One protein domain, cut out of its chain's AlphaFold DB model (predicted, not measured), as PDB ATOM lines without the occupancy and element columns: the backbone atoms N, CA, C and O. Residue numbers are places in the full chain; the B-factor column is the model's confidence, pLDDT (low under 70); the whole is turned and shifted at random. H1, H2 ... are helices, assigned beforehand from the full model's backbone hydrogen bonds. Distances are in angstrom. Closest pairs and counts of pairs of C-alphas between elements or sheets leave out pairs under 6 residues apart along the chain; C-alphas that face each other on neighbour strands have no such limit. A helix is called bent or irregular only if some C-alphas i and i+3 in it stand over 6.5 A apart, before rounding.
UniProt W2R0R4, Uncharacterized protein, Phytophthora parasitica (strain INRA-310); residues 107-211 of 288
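What this domain is: This is residues 107 to 211 of the 288 residues of an uncharacterized protein of Phytophthora parasitica (strain INRA-310) (UniProt W2R0R4). One long helix, H7, makes one whole side of the domain, and across from it H5 and H6 follow each other nearly end to end in a second row that runs back the opposite way. The short helices H1 and H2 lie between these two sides, H3 runs side by side with H6, and H4 packs on H5; H7 is only loosely joined to the rest, touching no other helix. The turn from H6 into H7 sticks out, residues 178 to 183. The printed part has 105 residues with seven named helices, H1 to H7 in order, and no named strand; its class is all helix. It is compact, with a radius of gyration of the C-alphas of 14.5 A and spans of 45 by 33 by 20 A.

Where its parts are: H1, residues 107 to 110, begins with C-alpha 107 at (210.735, 254.960, 175.597). H2 is residues 113 to 121, 11.6 A long, and H3 is residues 131 to 140, 14.2 A. H4, residues 143 to 148, is irregular, with C-alphas 144 and 147 7.9 A apart. H5, residues 156 to 167, 17.7 A, is only just irregular, with C-alphas 157 and 160 6.6 A apart. H6 is residues 169 to 178, 14.3 A, ending with C-alpha 178 at (200.532, 257.597, 194.055). H7, residues 181 to 211, 43.8 A, ends with C-alpha 211 at (219.804, 268.816, 153.388); it is neither bent nor irregular, but only just: C-alphas 199 and 202 are 6.5 A apart.

How they stand to each other: H1 touches residues 161 to 165 of H5 alone; the closest C-alphas, of Val 108 and Ser 165, are 5.2 A apart. H2 is close to but not clearly touching H7, the closest C-alphas being those of Pro 113 and Leu 198, 6.9 A. H3 and H6 touch at a shallow tilt of 2 degrees, opposite ways, closest at the C-alphas of Phe 134 and Lys 173, 6.3 A. H4 touches H5 at a steep tilt of 60 degrees, closest at the C-alphas of Pro 143 and Arg 163, 5.9 A. H5 and H6 meet only through their link. H5 and H7 are apart. Every O i to N i+4 pair is within hydrogen-bond range in H2, H3 and H6, against 6 of 8 in H5, 25 of 27 in H7 and 0 of 2 in H4, where 2 of 3 O i to N i+3 pairs are; H1 is too short for such an i+4 pair.

The domain as a whole: The two C-alphas farthest apart, of Glu 178 and Ala 211, are 46.4 A apart. The printed part has no cut and no long link. The mean pLDDT of the printed part is 87.2, with residues 122 and 126 under 70.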
ATOM      1  N   GLU A 107     209.591 255.355 176.423       90.44
ATOM      2  CA  GLU A 107     210.735 254.960 175.597       90.44
ATOM      3  C   GLU A 107     210.312 254.669 174.153       90.44
ATOM      4  O   GLU A 107     210.826 255.291 173.226       90.44
ATOM      5  N   VAL A 108     209.290 253.834 173.957       88.69
ATOM      6  CA  VAL A 108     208.760 253.531 172.617       88.69
ATOM      7  C   VAL A 108     208.259 254.801 171.922       88.69
ATOM      8  O   VAL A 108     208.632 255.081 170.785       88.69
ATOM      9  N   LEU A 109     207.489 255.627 172.635       87.81
ATOM     10  CA  LEU A 109     206.947 256.880 172.108       87.81
ATOM     11  C   LEU A 109     208.060 257.868 171.716       87.81
ATOM     12  O   LEU A 109     207.929 258.612 170.749       87.81
ATOM     13  N   SER A 110     209.169 257.868 172.455       89.81
ATOM     14  CA  SER A 110     210.298 258.777 172.264       89.81
ATOM     15  C   SER A 110     211.057 258.520 170.958       89.81
ATOM     16  O   SER A 110     211.560 259.455 170.342       89.81
ATOM     17  N   PHE A 111     211.033 257.289 170.438       88.19
ATOM     18  CA  PHE A 111     211.572 256.986 169.106       88.19
ATOM     19  C   PHE A 111     210.754 257.586 167.958       88.19
ATOM     20  O   PHE A 111     211.190 257.567 166.805       88.19
ATOM     21  N   HIS A 112     209.601 258.180 168.268       87.94
ATOM     22  CA  HIS A 112     208.664 258.737 167.307       87.94
ATOM     23  C   HIS A 112     208.392 260.224 167.589       87.94
ATOM     24  O   HIS A 112     207.334 260.571 168.116       87.94
ATOM     25  N   PRO A 113     209.312 261.136 167.207       87.00
ATOM     26  CA  PRO A 113     209.258 262.547 167.592       87.00
ATOM     27  C   PRO A 113     207.953 263.266 167.236       87.00
ATOM     28  O   PRO A 113     207.495 264.102 168.008       87.00
ATOM     29  N   SER A 114     207.344 262.950 166.085       85.31
ATOM     30  CA  SER A 114     206.082 263.564 165.659       85.31
ATOM     31  C   SER A 114     204.907 263.138 166.539       85.31
ATOM     32  O   SER A 114     204.121 263.988 166.955       85.31
ATOM     33  N   LEU A 115     204.812 261.848 166.873       85.38
ATOM     34  CA  LEU A 115     203.789 261.324 167.777       85.38
ATOM     35  C   LEU A 115     204.018 261.798 169.217       85.38
ATOM     36  O   LEU A 115     203.066 262.197 169.887       85.38
ATOM     37  N   PHE A 116     205.279 261.811 169.664       88.06
ATOM     38  CA  PHE A 116     205.678 262.333 170.965       88.06
ATOM     39  C   PHE A 116     205.257 263.801 171.100       88.06
ATOM     40  O   PHE A 116     204.415 264.124 171.932       88.06
ATOM     41  N   GLU A 117     205.742 264.701 170.241       85.50
ATOM     42  CA  GLU A 117     205.359 266.117 170.322       85.50
ATOM     43  C   GLU A 117     203.848 266.316 170.210       85.50
ATOM     44  O   GLU A 117     203.300 267.140 170.932       85.50
ATOM     45  N   HIS A 118     203.138 265.526 169.401       83.56
ATOM     46  CA  HIS A 118     201.682 265.620 169.333       83.56
ATOM     47  C   HIS A 118     200.989 265.240 170.657       83.56
ATOM     48  O   HIS A 118     200.047 265.920 171.069       83.56
ATOM     49  N   ALA A 119     201.455 264.194 171.346       83.88
ATOM     50  CA  ALA A 119     200.928 263.787 172.653       83.88
ATOM     51  C   ALA A 119     201.216 264.832 173.750       83.88
ATOM     52  O   ALA A 119     200.387 265.061 174.635       83.88
ATOM     53  N   PHE A 120     202.369 265.501 173.671       85.19
ATOM     54  CA  PHE A 120     202.828 266.477 174.663       85.19
ATOM     55  C   PHE A 120     202.463 267.938 174.335       85.19
ATOM     56  O   PHE A 120     202.555 268.800 175.208       85.19
ATOM     57  N   ALA A 121     202.012 268.243 173.114       79.81
ATOM     58  CA  ALA A 121     201.579 269.582 172.701       79.81
ATOM     59  C   ALA A 121     200.229 269.997 173.301       79.81
ATOM     60  O   ALA A 121     199.958 271.187 173.428       79.81
ATOM     61  N   LYS A 122     199.387 269.032 173.689       69.75
ATOM     62  CA  LYS A 122     198.037 269.280 174.228       69.75
ATOM     63  C   LYS A 122     198.014 269.612 175.727       69.75
ATOM     64  O   LYS A 122     196.938 269.661 176.310       69.75
ATOM     65  N   ALA A 123     199.176 269.792 176.356       70.12
ATOM     66  CA  ALA A 123     199.305 269.973 177.796       70.12
ATOM     67  C   ALA A 123     200.050 271.262 178.129       70.12
ATOM     68  O   ALA A 123     201.167 271.483 177.649       70.12
ATOM     69  N   GLU A 124     199.484 272.076 179.015       70.94
ATOM     70  CA  GLU A 124     200.258 273.133 179.655       70.94
ATOM     71  C   GLU A 124     201.311 272.522 180.598       70.94
ATOM     72  O   GLU A 124     201.118 271.443 181.164       70.94
ATOM     73  N   LYS A 125     202.452 273.203 180.797       71.38
ATOM     74  CA  LYS A 125     203.595 272.658 181.567       71.38
ATOM     75  C   LYS A 125     203.216 272.158 182.965       71.38
ATOM     76  O   LYS A 125     203.801 271.194 183.456       71.38
ATOM     77  N   HIS A 126     202.258 272.816 183.613       69.94
ATOM     78  CA  HIS A 126     201.802 272.465 184.956       69.94
ATOM     79  C   HIS A 126     200.714 271.377 184.966       69.94
ATOM     80  O   HIS A 126     200.521 270.732 185.998       69.94
ATOM     81  N   GLU A 127     200.047 271.138 183.833       82.69
ATOM     82  CA  GLU A 127     199.075 270.055 183.646       82.69
ATOM     83  C   GLU A 127     199.749 268.725 183.262       82.69
ATOM     84  O   GLU A 127     199.118 267.671 183.348       82.69
ATOM     85  N   LEU A 128     201.031 268.736 182.880       86.44
ATOM     86  CA  LEU A 128     201.793 267.530 182.546       86.44
ATOM     87  C   LEU A 128     201.772 266.510 183.702       86.44
ATOM     88  O   LEU A 128     201.981 266.877 184.858       86.44
ATOM     89  N   LEU A 129     201.549 265.226 183.407       88.50
ATOM     90  CA  LEU A 129     201.388 264.155 184.410       88.50
ATOM     91  C   LEU A 129     200.194 264.343 185.368       88.50
ATOM     92  O   LEU A 129     200.090 263.635 186.361       88.50
ATOM     93  N   SER A 130     199.277 265.281 185.103       87.69
ATOM     94  CA  SER A 130     198.016 265.353 185.849       87.69
ATOM     95  C   SER A 130     197.069 264.224 185.440       87.69
ATOM     96  O   SER A 130     197.132 263.710 184.320       87.69
ATOM     97  N   LYS A 131     196.103 263.907 186.307       87.44
ATOM     98  CA  LYS A 131     195.013 262.966 186.004       87.44
ATOM     99  C   LYS A 131     194.276 263.316 184.703       87.44
ATOM    100  O   LYS A 131     193.982 262.435 183.896       87.44
ATOM    101  N   LYS A 132     194.023 264.611 184.476       87.75
ATOM    102  CA  LYS A 132     193.391 265.139 183.256       87.75
ATOM    103  C   LYS A 132     194.252 264.869 182.020       87.75
ATOM    104  O   LYS A 132     193.741 264.388 181.011       87.75
ATOM    105  N   TRP A 133     195.555 265.128 182.115       89.38
ATOM    106  CA  TRP A 133     196.492 264.883 181.022       89.38
ATOM    107  C   TRP A 133     196.605 263.398 180.676       89.38
ATOM    108  O   TRP A 133     196.460 263.032 179.510       89.38
ATOM    109  N   PHE A 134     196.780 262.532 181.677       89.94
ATOM    110  CA  PHE A 134     196.831 261.089 181.457       89.94
ATOM    111  C   PHE A 134     195.559 260.562 180.801       89.94
ATOM    112  O   PHE A 134     195.639 259.766 179.871       89.94
ATOM    113  N   HIS A 135     194.387 261.032 181.236       88.38
ATOM    114  CA  HIS A 135     193.124 260.646 180.613       88.38
ATOM    115  C   HIS A 135     193.075 261.040 179.129       88.38
ATOM    116  O   HIS A 135     192.702 260.225 178.289       88.38
ATOM    117  N   ALA A 136     193.521 262.253 178.787       87.56
ATOM    118  CA  ALA A 136     193.584 262.709 177.401       87.56
ATOM    119  C   ALA A 136     194.552 261.868 176.549       87.56
ATOM    120  O   ALA A 136     194.194 261.449 175.448       87.56
ATOM    121  N   VAL A 137     195.754 261.585 177.059       88.06
ATOM    122  CA  VAL A 137     196.768 260.796 176.339       88.06
ATOM    123  C   VAL A 137     196.331 259.342 176.167       88.06
ATOM    124  O   VAL A 137     196.465 258.801 175.073       88.06
ATOM    125  N   LEU A 138     195.759 258.723 177.203       88.88
ATOM    126  CA  LEU A 138     195.253 257.350 177.139       88.88
ATOM    127  C   LEU A 138     194.112 257.212 176.133       88.88
ATOM    128  O   LEU A 138     194.103 256.263 175.359       88.88
ATOM    129  N   LEU A 139     193.172 258.160 176.101       87.25
ATOM    130  CA  LEU A 139     192.108 258.153 175.097       87.25
ATOM    131  C   LEU A 139     192.665 258.331 173.684       87.25
ATOM    132  O   LEU A 139     192.176 257.703 172.751       87.25
ATOM    133  N   PHE A 140     193.667 259.191 173.518       83.69
ATOM    134  CA  PHE A 140     194.235 259.506 172.212       83.69
ATOM    135  C   PHE A 140     195.092 258.371 171.639       83.69
ATOM    136  O   PHE A 140     195.000 258.075 170.452       83.69
ATOM    137  N   LEU A 141     195.910 257.729 172.475       86.50
ATOM    138  CA  LEU A 141     196.785 256.621 172.079       86.50
ATOM    139  C   LEU A 141     196.098 255.252 172.182       86.50
ATOM    140  O   LEU A 141     196.749 254.229 171.968       86.50
ATOM    141  N   HIS A 142     194.803 255.211 172.511       87.38
ATOM    142  CA  HIS A 142     194.068 253.957 172.584       87.38
ATOM    143  C   HIS A 142     194.045 253.277 171.203       87.38
ATOM    144  O   HIS A 142     193.683 253.934 170.223       87.38
ATOM    145  N   PRO A 143     194.357 251.971 171.100       81.38
ATOM    146  CA  PRO A 143     194.403 251.268 169.814       81.38
ATOM    147  C   PRO A 143     193.114 251.402 168.982       81.38
ATOM    148  O   PRO A 143     193.178 251.687 167.787       81.38
ATOM    149  N   ASP A 144     191.947 251.319 169.628       84.88
ATOM    150  CA  ASP A 144     190.631 251.449 168.970       84.88
ATOM    151  C   ASP A 144     190.332 252.867 168.445       84.88
ATOM    152  O   ASP A 144     189.406 253.083 167.664       84.88
ATOM    153  N   LYS A 145     191.119 253.859 168.870       83.94
ATOM    154  CA  LYS A 145     190.968 255.275 168.516       83.94
ATOM    155  C   LYS A 145     192.049 255.761 167.552       83.94
ATOM    156  O   LYS A 145     192.219 256.964 167.373       83.94
ATOM    157  N   SER A 146     192.733 254.839 166.875       79.88
ATOM    158  CA  SER A 146     193.798 255.140 165.908       79.88
ATOM    159  C   SER A 146     193.372 256.099 164.787       79.88
ATOM    160  O   SER A 146     194.188 256.884 164.319       79.88
ATOM    161  N   HIS A 147     192.089 256.127 164.415       81.12
ATOM    162  CA  HIS A 147     191.529 257.076 163.443       81.12
ATOM    163  C   HIS A 147     191.597 258.554 163.886       81.12
ATOM    164  O   HIS A 147     191.455 259.448 163.056       81.12
ATOM    165  N   HIS A 148     191.828 258.834 165.173       81.81
ATOM    166  CA  HIS A 148     192.067 260.189 165.682       81.81
ATOM    167  C   HIS A 148     193.541 260.619 165.615       81.81
ATOM    168  O   HIS A 148     193.846 261.787 165.871       81.81
ATOM    169  N   LEU A 149     194.460 259.704 165.292       82.88
ATOM    170  CA  LEU A 149     195.870 260.030 165.092       82.88
ATOM    171  C   LEU A 149     196.058 260.828 163.791       82.88
ATOM    172  O   LEU A 149     195.217 260.746 162.892       82.88
ATOM    173  N   PRO A 150     197.168 261.576 163.646       82.31
ATOM    174  CA  PRO A 150     197.519 262.193 162.371       82.31
ATOM    175  C   PRO A 150     197.543 261.151 161.249       82.31
ATOM    176  O   PRO A 150     197.897 260.000 161.486       82.31
ATOM    177  N   GLN A 151     197.211 261.549 160.023       83.19
ATOM    178  CA  GLN A 151     197.017 260.615 158.905       83.19
ATOM    179  C   GLN A 151     198.234 259.715 158.629       83.19
ATOM    180  O   GLN A 151     198.081 258.540 158.304       83.19
ATOM    181  N   GLU A 152     199.443 260.230 158.857       81.75
ATOM    182  CA  GLU A 152     200.705 259.481 158.770       81.75
ATOM    183  C   GLU A 152     200.758 258.267 159.719       81.75
ATOM    184  O   GLU A 152     201.450 257.292 159.446       81.75
ATOM    185  N   TRP A 153     200.005 258.301 160.819       81.62
ATOM    186  CA  TRP A 153     199.977 257.304 161.893       81.62
ATOM    187  C   TRP A 153     198.793 256.337 161.820       81.62
ATOM    188  O   TRP A 153     198.707 255.421 162.632       81.62
ATOM    189  N   GLN A 154     197.896 256.505 160.845       83.50
ATOM    190  CA  GLN A 154     196.717 255.647 160.674       83.50
ATOM    191  C   GLN A 154     197.009 254.368 159.867       83.50
ATOM    192  O   GLN A 154     196.130 253.526 159.694       83.50
ATOM    193  N   ASN A 155     198.229 254.210 159.346       82.00
ATOM    194  CA  ASN A 155     198.608 253.045 158.548       82.00
ATOM    195  C   ASN A 155     198.932 251.811 159.419       82.00
ATOM    196  O   ASN A 155     199.293 251.912 160.593       82.00
ATOM    197  N   ALA A 156     198.834 250.621 158.819       74.38
ATOM    198  CA  ALA A 156     199.048 249.354 159.523       74.38
ATOM    199  C   ALA A 156     200.478 249.187 160.078       74.38
ATOM    200  O   ALA A 156     200.666 248.507 161.083       74.38
ATOM    201  N   GLN A 157     201.480 249.819 159.457       75.81
ATOM    202  CA  GLN A 157     202.879 249.747 159.897       75.81
ATOM    203  C   GLN A 157     203.103 250.488 161.224       75.81
ATOM    204  O   GLN A 157     203.813 249.992 162.096       75.81
ATOM    205  N   ASN A 158     202.446 251.633 161.412       81.19
ATOM    206  CA  ASN A 158     202.593 252.473 162.601       81.19
ATOM    207  C   ASN A 158     201.717 252.019 163.781       81.19
ATOM    208  O   ASN A 158     201.962 252.411 164.924       81.19
ATOM    209  N   TYR A 159     200.742 251.139 163.536       81.44
ATOM    210  CA  TYR A 159     199.855 250.599 164.568       81.44
ATOM    211  C   TYR A 159     200.609 249.866 165.691       81.44
ATOM    212  O   TYR A 159     200.282 250.023 166.869       81.44
ATOM    213  N   THR A 160     201.654 249.105 165.351       85.31
ATOM    214  CA  THR A 160     202.471 248.373 166.335       85.31
ATOM    215  C   THR A 160     203.149 249.326 167.317       85.31
ATOM    216  O   THR A 160     203.051 249.121 168.525       85.31
ATOM    217  N   ALA A 161     203.751 250.407 166.817       83.75
ATOM    218  CA  ALA A 161     204.439 251.401 167.640       83.75
ATOM    219  C   ALA A 161     203.490 252.131 168.604       83.75
ATOM    220  O   ALA A 161     203.820 252.335 169.776       83.75
ATOM    221  N   VAL A 162     202.286 252.485 168.140       85.75
ATOM    222  CA  VAL A 162     201.244 253.102 168.982       85.75
ATOM    223  C   VAL A 162     200.805 252.134 170.076       85.75
ATOM    224  O   VAL A 162     200.763 252.499 171.251       85.75
ATOM    225  N   ARG A 163     200.533 250.877 169.710       87.88
ATOM    226  CA  ARG A 163     200.107 249.842 170.657       87.88
ATOM    227  C   ARG A 163     201.176 249.564 171.709       87.88
ATOM    228  O   ARG A 163     200.845 249.420 172.881       87.88
ATOM    229  N   GLU A 164     202.442 249.474 171.314       88.62
ATOM    230  CA  GLU A 164     203.560 249.278 172.241       88.62
ATOM    231  C   GLU A 164     203.756 250.476 173.165       88.62
ATOM    232  O   GLU A 164     203.914 250.282 174.369       88.62
ATOM    233  N   SER A 165     203.640 251.694 172.630       86.00
ATOM    234  CA  SER A 165     203.677 252.923 173.427       86.00
ATOM    235  C   SER A 165     202.555 252.969 174.464       86.00
ATOM    236  O   SER A 165     202.774 253.441 175.571       86.00
ATOM    237  N   PHE A 166     201.366 252.456 174.132       88.75
ATOM    238  CA  PHE A 166     200.210 252.460 175.025       88.75
ATOM    239  C   PHE A 166     200.359 251.516 176.230       88.75
ATOM    240  O   PHE A 166     199.873 251.844 177.308       88.75
ATOM    241  N   LYS A 167     201.044 250.368 176.091       91.38
ATOM    242  CA  LYS A 167     201.077 249.291 177.108       91.38
ATOM    243  C   LYS A 167     201.478 249.753 178.512       91.38
ATOM    244  O   LYS A 167     200.936 249.245 179.485       91.38
ATOM    245  N   LEU A 168     202.427 250.682 178.613       90.38
ATOM    246  CA  LEU A 168     202.987 251.126 179.894       90.38
ATOM    247  C   LEU A 168     202.266 252.353 180.470       90.38
ATOM    248  O   LEU A 168     202.493 252.706 181.624       90.38
ATOM    249  N   LEU A 169     201.390 253.006 179.698       89.94
ATOM    250  CA  LEU A 169     200.744 254.256 180.109       89.94
ATOM    251  C   LEU A 169     199.716 254.095 181.237       89.94
ATOM    252  O   LEU A 169     199.694 254.973 182.098       89.94
ATOM    253  N   PRO A 170     198.875 253.037 181.272       91.88
ATOM    254  CA  PRO A 170     197.946 252.832 182.380       91.88
ATOM    255  C   PRO A 170     198.668 252.672 183.719       91.88
ATOM    256  O   PRO A 170     198.355 253.403 184.650       91.88
ATOM    257  N   GLN A 171     199.691 251.811 183.778       92.88
ATOM    258  CA  GLN A 171     200.491 251.622 184.993       92.88
ATOM    259  C   GLN A 171     201.224 252.910 185.375       92.88
ATOM    260  O   GLN A 171     201.160 253.350 186.513       92.88
ATOM    261  N   TYR A 172     201.851 253.579 184.403       93.38
ATOM    262  CA  TYR A 172     202.565 254.824 184.670       93.38
ATOM    263  C   TYR A 172     201.650 255.932 185.212       93.38
ATOM    264  O   TYR A 172     202.088 256.754 186.013       93.38
ATOM    265  N   LYS A 173     200.376 255.964 184.803       93.62
ATOM    266  CA  LYS A 173     199.385 256.872 185.389       93.62
ATOM    267  C   LYS A 173     199.181 256.575 186.875       93.62
ATOM    268  O   LYS A 173     199.204 257.517 187.660       93.62
ATOM    269  N   GLU A 174     198.960 255.314 187.239       93.62
ATOM    270  CA  GLU A 174     198.771 254.894 188.636       93.62
ATOM    271  C   GLU A 174     200.006 255.248 189.472       93.62
ATOM    272  O   GLU A 174     199.888 255.952 190.475       93.62
ATOM    273  N   ASP A 175     201.197 254.914 188.969       93.00
ATOM    274  CA  ASP A 175     202.468 255.230 189.621       93.00
ATOM    275  C   ASP A 175     202.626 256.743 189.873       93.00
ATOM    276  O   ASP A 175     203.133 257.158 190.914       93.00
ATOM    277  N   MET A 176     202.209 257.594 188.925       93.75
ATOM    278  CA  MET A 176     202.279 259.055 189.071       93.75
ATOM    279  C   MET A 176     201.179 259.636 189.971       93.75
ATOM    280  O   MET A 176     201.402 260.697 190.557       93.75
ATOM    281  N   GLU A 177     200.015 258.987 190.085       91.06
ATOM    282  CA  GLU A 177     198.941 259.385 191.008       91.06
ATOM    283  C   GLU A 177     199.309 259.077 192.472       91.06
ATOM    284  O   GLU A 177     198.979 259.868 193.357       91.06
ATOM    285  N   GLU A 178     200.039 257.986 192.722       93.12
ATOM    286  CA  GLU A 178     200.532 257.597 194.055       93.12
ATOM    287  C   GLU A 178     201.865 258.268 194.439       93.12
ATOM    288  O   GLU A 178     202.252 258.318 195.612       93.12
ATOM    289  N   ALA A 179     202.593 258.799 193.456       92.25
ATOM    290  CA  ALA A 179     203.902 259.395 193.661       92.25
ATOM    291  C   ALA A 179     203.870 260.697 194.481       92.25
ATOM    292  O   ALA A 179     202.982 261.542 194.379       92.25
ATOM    293  N   SER A 180     204.954 260.939 195.226       93.94
ATOM    294  CA  SER A 180     205.166 262.226 195.896       93.94
ATOM    295  C   SER A 180     205.276 263.387 194.895       93.94
ATOM    296  O   SER A 180     205.834 263.236 193.803       93.94
ATOM    297  N   THR A 181     204.893 264.601 195.311       89.81
ATOM    298  CA  THR A 181     205.041 265.832 194.507       89.81
ATOM    299  C   THR A 181     206.466 266.024 193.976       89.81
ATOM    300  O   THR A 181     206.670 266.476 192.847       89.81
ATOM    301  N   ARG A 182     207.481 265.641 194.767       92.44
ATOM    302  CA  ARG A 182     208.894 265.725 194.369       92.44
ATOM    303  C   ARG A 182     209.225 264.768 193.223       92.44
ATOM    304  O   ARG A 182     210.005 265.135 192.344       92.44
ATOM    305  N   THR A 183     208.666 263.561 193.238       92.50
ATOM    306  CA  THR A 183     208.843 262.561 192.176       92.50
ATOM    307  C   THR A 183     208.200 263.047 190.882       92.50
ATOM    308  O   THR A 183     208.884 263.118 189.863       92.50
ATOM    309  N   VAL A 184     206.944 263.504 190.944       91.06
ATOM    310  CA  VAL A 184     206.228 264.052 189.780       91.06
ATOM    311  C   VAL A 184     206.995 265.228 189.169       91.06
ATOM    312  O   VAL A 184     207.187 265.287 187.956       91.06
ATOM    313  N   TYR A 185     207.515 266.146 189.993       90.62
ATOM    314  CA  TYR A 185     208.322 267.267 189.501       90.62
ATOM    315  C   TYR A 185     209.591 266.812 188.761       90.62
ATOM    316  O   TYR A 185     209.900 267.337 187.689       90.62
ATOM    317  N   LYS A 186     210.322 265.823 189.295       92.56
ATOM    318  CA  LYS A 186     211.514 265.270 188.628       92.56
ATOM    319  C   LYS A 186     211.171 264.659 187.269       92.56
ATOM    320  O   LYS A 186     211.907 264.898 186.312       92.56
ATOM    321  N   GLU A 187     210.056 263.938 187.171       92.25
ATOM    322  CA  GLU A 187     209.616 263.348 185.904       92.25
ATOM    323  C   GLU A 187     209.197 264.406 184.882       92.25
ATOM    324  O   GLU A 187     209.620 264.349 183.726       92.25
ATOM    325  N   ARG A 188     208.491 265.464 185.307       91.06
ATOM    326  CA  ARG A 188     208.204 266.612 184.428       91.06
ATOM    327  C   ARG A 188     209.485 267.218 183.855       91.06
ATOM    328  O   ARG A 188     209.561 267.481 182.657       91.06
ATOM    329  N   VAL A 189     210.510 267.406 184.690       90.81
ATOM    330  CA  VAL A 189     211.815 267.924 184.247       90.81
ATOM    331  C   VAL A 189     212.493 266.966 183.264       90.81
ATOM    332  O   VAL A 189     213.100 267.423 182.295       90.81
ATOM    333  N   ARG A 190     212.405 265.648 183.481       91.81
ATOM    334  CA  ARG A 190     212.980 264.635 182.583       91.81
ATOM    335  C   ARG A 190     212.329 264.678 181.198       91.81
ATOM    336  O   ARG A 190     213.046 264.739 180.199       91.81
ATOM    337  N   ILE A 191     210.999 264.715 181.146       90.88
ATOM    338  CA  ILE A 191     210.219 264.825 179.904       90.88
ATOM    339  C   ILE A 191     210.532 266.141 179.183       90.88
ATOM    340  O   ILE A 191     210.797 266.143 177.985       90.88
ATOM    341  N   GLU A 192     210.574 267.263 179.902       89.81
ATOM    342  CA  GLU A 192     210.846 268.573 179.301       89.81
ATOM    343  C   GLU A 192     212.275 268.671 178.739       89.81
ATOM    344  O   GLU A 192     212.480 269.196 177.645       89.81
ATOM    345  N   LYS A 193     213.274 268.106 179.436       91.56
ATOM    346  CA  LYS A 193     214.645 267.992 178.905       91.56
ATOM    347  C   LYS A 193     214.674 267.211 177.594       91.56
ATOM    348  O   LYS A 193     215.413 267.578 176.680       91.56
ATOM    349  N   TYR A 194     213.871 266.155 177.499       91.75
ATOM    350  CA  TYR A 194     213.770 265.360 176.287       91.75
ATOM    351  C   TYR A 194     213.080 266.116 175.143       91.75
ATOM    352  O   TYR A 194     213.606 266.151 174.029       91.75
ATOM    353  N   ARG A 195     211.978 266.822 175.422       90.19
ATOM    354  CA  ARG A 195     211.338 267.728 174.449       90.19
ATOM    355  C   ARG A 195     212.320 268.765 173.917       90.19
ATOM    356  O   ARG A 195     212.445 268.947 172.709       90.19
ATOM    357  N   LEU A 196     213.095 269.385 174.807       90.75
ATOM    358  CA  LEU A 196     214.120 270.344 174.411       90.75
ATOM    359  C   LEU A 196     215.183 269.699 173.508       90.75
ATOM    360  O   LEU A 196     215.568 270.300 172.505       90.75
ATOM    361  N   HIS A 197     215.638 268.477 173.815       92.00
ATOM    362  CA  HIS A 197     216.548 267.721 172.946       92.00
ATOM    363  C   HIS A 197     215.955 267.504 171.546       92.00
ATOM    364  O   HIS A 197     216.643 267.763 170.551       92.00
ATOM    365  N   LEU A 198     214.689 267.073 171.466       90.19
ATOM    366  CA  LEU A 198     213.998 266.841 170.198       90.19
ATOM    367  C   LEU A 198     213.912 268.119 169.356       90.19
ATOM    368  O   LEU A 198     214.269 268.116 168.177       90.19
ATOM    369  N   GLN A 199     213.503 269.229 169.973       87.94
ATOM    370  CA  GLN A 199     213.280 270.507 169.294       87.94
ATOM    371  C   GLN A 199     214.569 271.225 168.878       87.94
ATOM    372  O   GLN A 199     214.537 272.041 167.956       87.94
ATOM    373  N   THR A 200     215.694 270.922 169.529       91.19
ATOM    374  CA  THR A 200     216.989 271.567 169.270       91.19
ATOM    375  C   THR A 200     217.944 270.626 168.538       91.19
ATOM    376  O   THR A 200     218.013 270.634 167.308       91.19
ATOM    377  N   LYS A 201     218.670 269.788 169.286       90.81
ATOM    378  CA  LYS A 201     219.756 268.937 168.789       90.81
ATOM    379  C   LYS A 201     219.265 267.954 167.735       90.81
ATOM    380  O   LYS A 201     219.878 267.853 166.672       90.81
ATOM    381  N   PHE A 202     218.171 267.242 168.001       91.19
ATOM    382  CA  PHE A 202     217.656 266.258 167.053       91.19
ATOM    383  C   PHE A 202     217.091 266.933 165.801       91.19
ATOM    384  O   PHE A 202     217.476 266.561 164.695       91.19
ATOM    385  N   LYS A 203     216.263 267.976 165.950       90.25
ATOM    386  CA  LYS A 203     215.735 268.754 164.816       90.25
ATOM    387  C   LYS A 203     216.849 269.291 163.916       90.25
ATOM    388  O   LYS A 203     216.751 269.187 162.696       90.25
ATOM    389  N   GLN A 204     217.932 269.809 164.496       91.56
ATOM    390  CA  GLN A 204     219.096 270.261 163.736       91.56
ATOM    391  C   GLN A 204     219.782 269.103 162.997       91.56
ATOM    392  O   GLN A 204     220.037 269.214 161.799       91.56
ATOM    393  N   ARG A 205     220.040 267.971 163.673       91.69
ATOM    394  CA  ARG A 205     220.608 266.764 163.043       91.69
ATOM    395  C   ARG A 205     219.735 266.267 161.886       91.69
ATOM    396  O   ARG A 205     220.260 265.972 160.816       91.69
ATOM    397  N   PHE A 206     218.420 266.225 162.080       89.56
ATOM    398  CA  PHE A 206     217.451 265.794 161.076       89.56
ATOM    399  C   PHE A 206     217.409 266.738 159.869       89.56
ATOM    400  O   PHE A 206     217.458 266.283 158.728       89.56
ATOM    401  N   ASN A 207     217.393 268.053 160.097       90.12
ATOM    402  CA  ASN A 207     217.432 269.042 159.018       90.12
ATOM    403  C   ASN A 207     218.740 268.966 158.221       90.12
ATOM    404  O   ASN A 207     218.704 268.982 156.994       90.12
ATOM    405  N   ASN A 208     219.879 268.811 158.902       93.19
ATOM    406  CA  ASN A 208     221.176 268.629 158.248       93.19
ATOM    407  C   ASN A 208     221.210 267.341 157.416       93.19
ATOM    408  O   ASN A 208     221.709 267.339 156.294       93.19
ATOM    409  N   TRP A 209     220.660 266.247 157.945       93.19
ATOM    410  CA  TRP A 209     220.519 264.996 157.203       93.19
ATOM    411  C   TRP A 209     219.635 265.165 155.961       93.19
ATOM    412  O   TRP A 209     220.022 264.738 154.873       93.19
ATOM    413  N   LYS A 210     218.488 265.846 156.094       89.88
ATOM    414  CA  LYS A 210     217.569 266.127 154.981       89.88
ATOM    415  C   LYS A 210     218.243 266.978 153.900       89.88
ATOM    416  O   LYS A 210     218.080 266.686 152.717       89.88
ATOM    417  N   ALA A 211     219.021 267.985 154.299       91.12
ATOM    418  CA  ALA A 211     219.804 268.816 153.388       91.12
ATOM    419  C   ALA A 211     220.853 267.989 152.631       91.12
ATOM    420  O   ALA A 211     220.859 268.007 151.405       91.12
TER     421      ALA A 211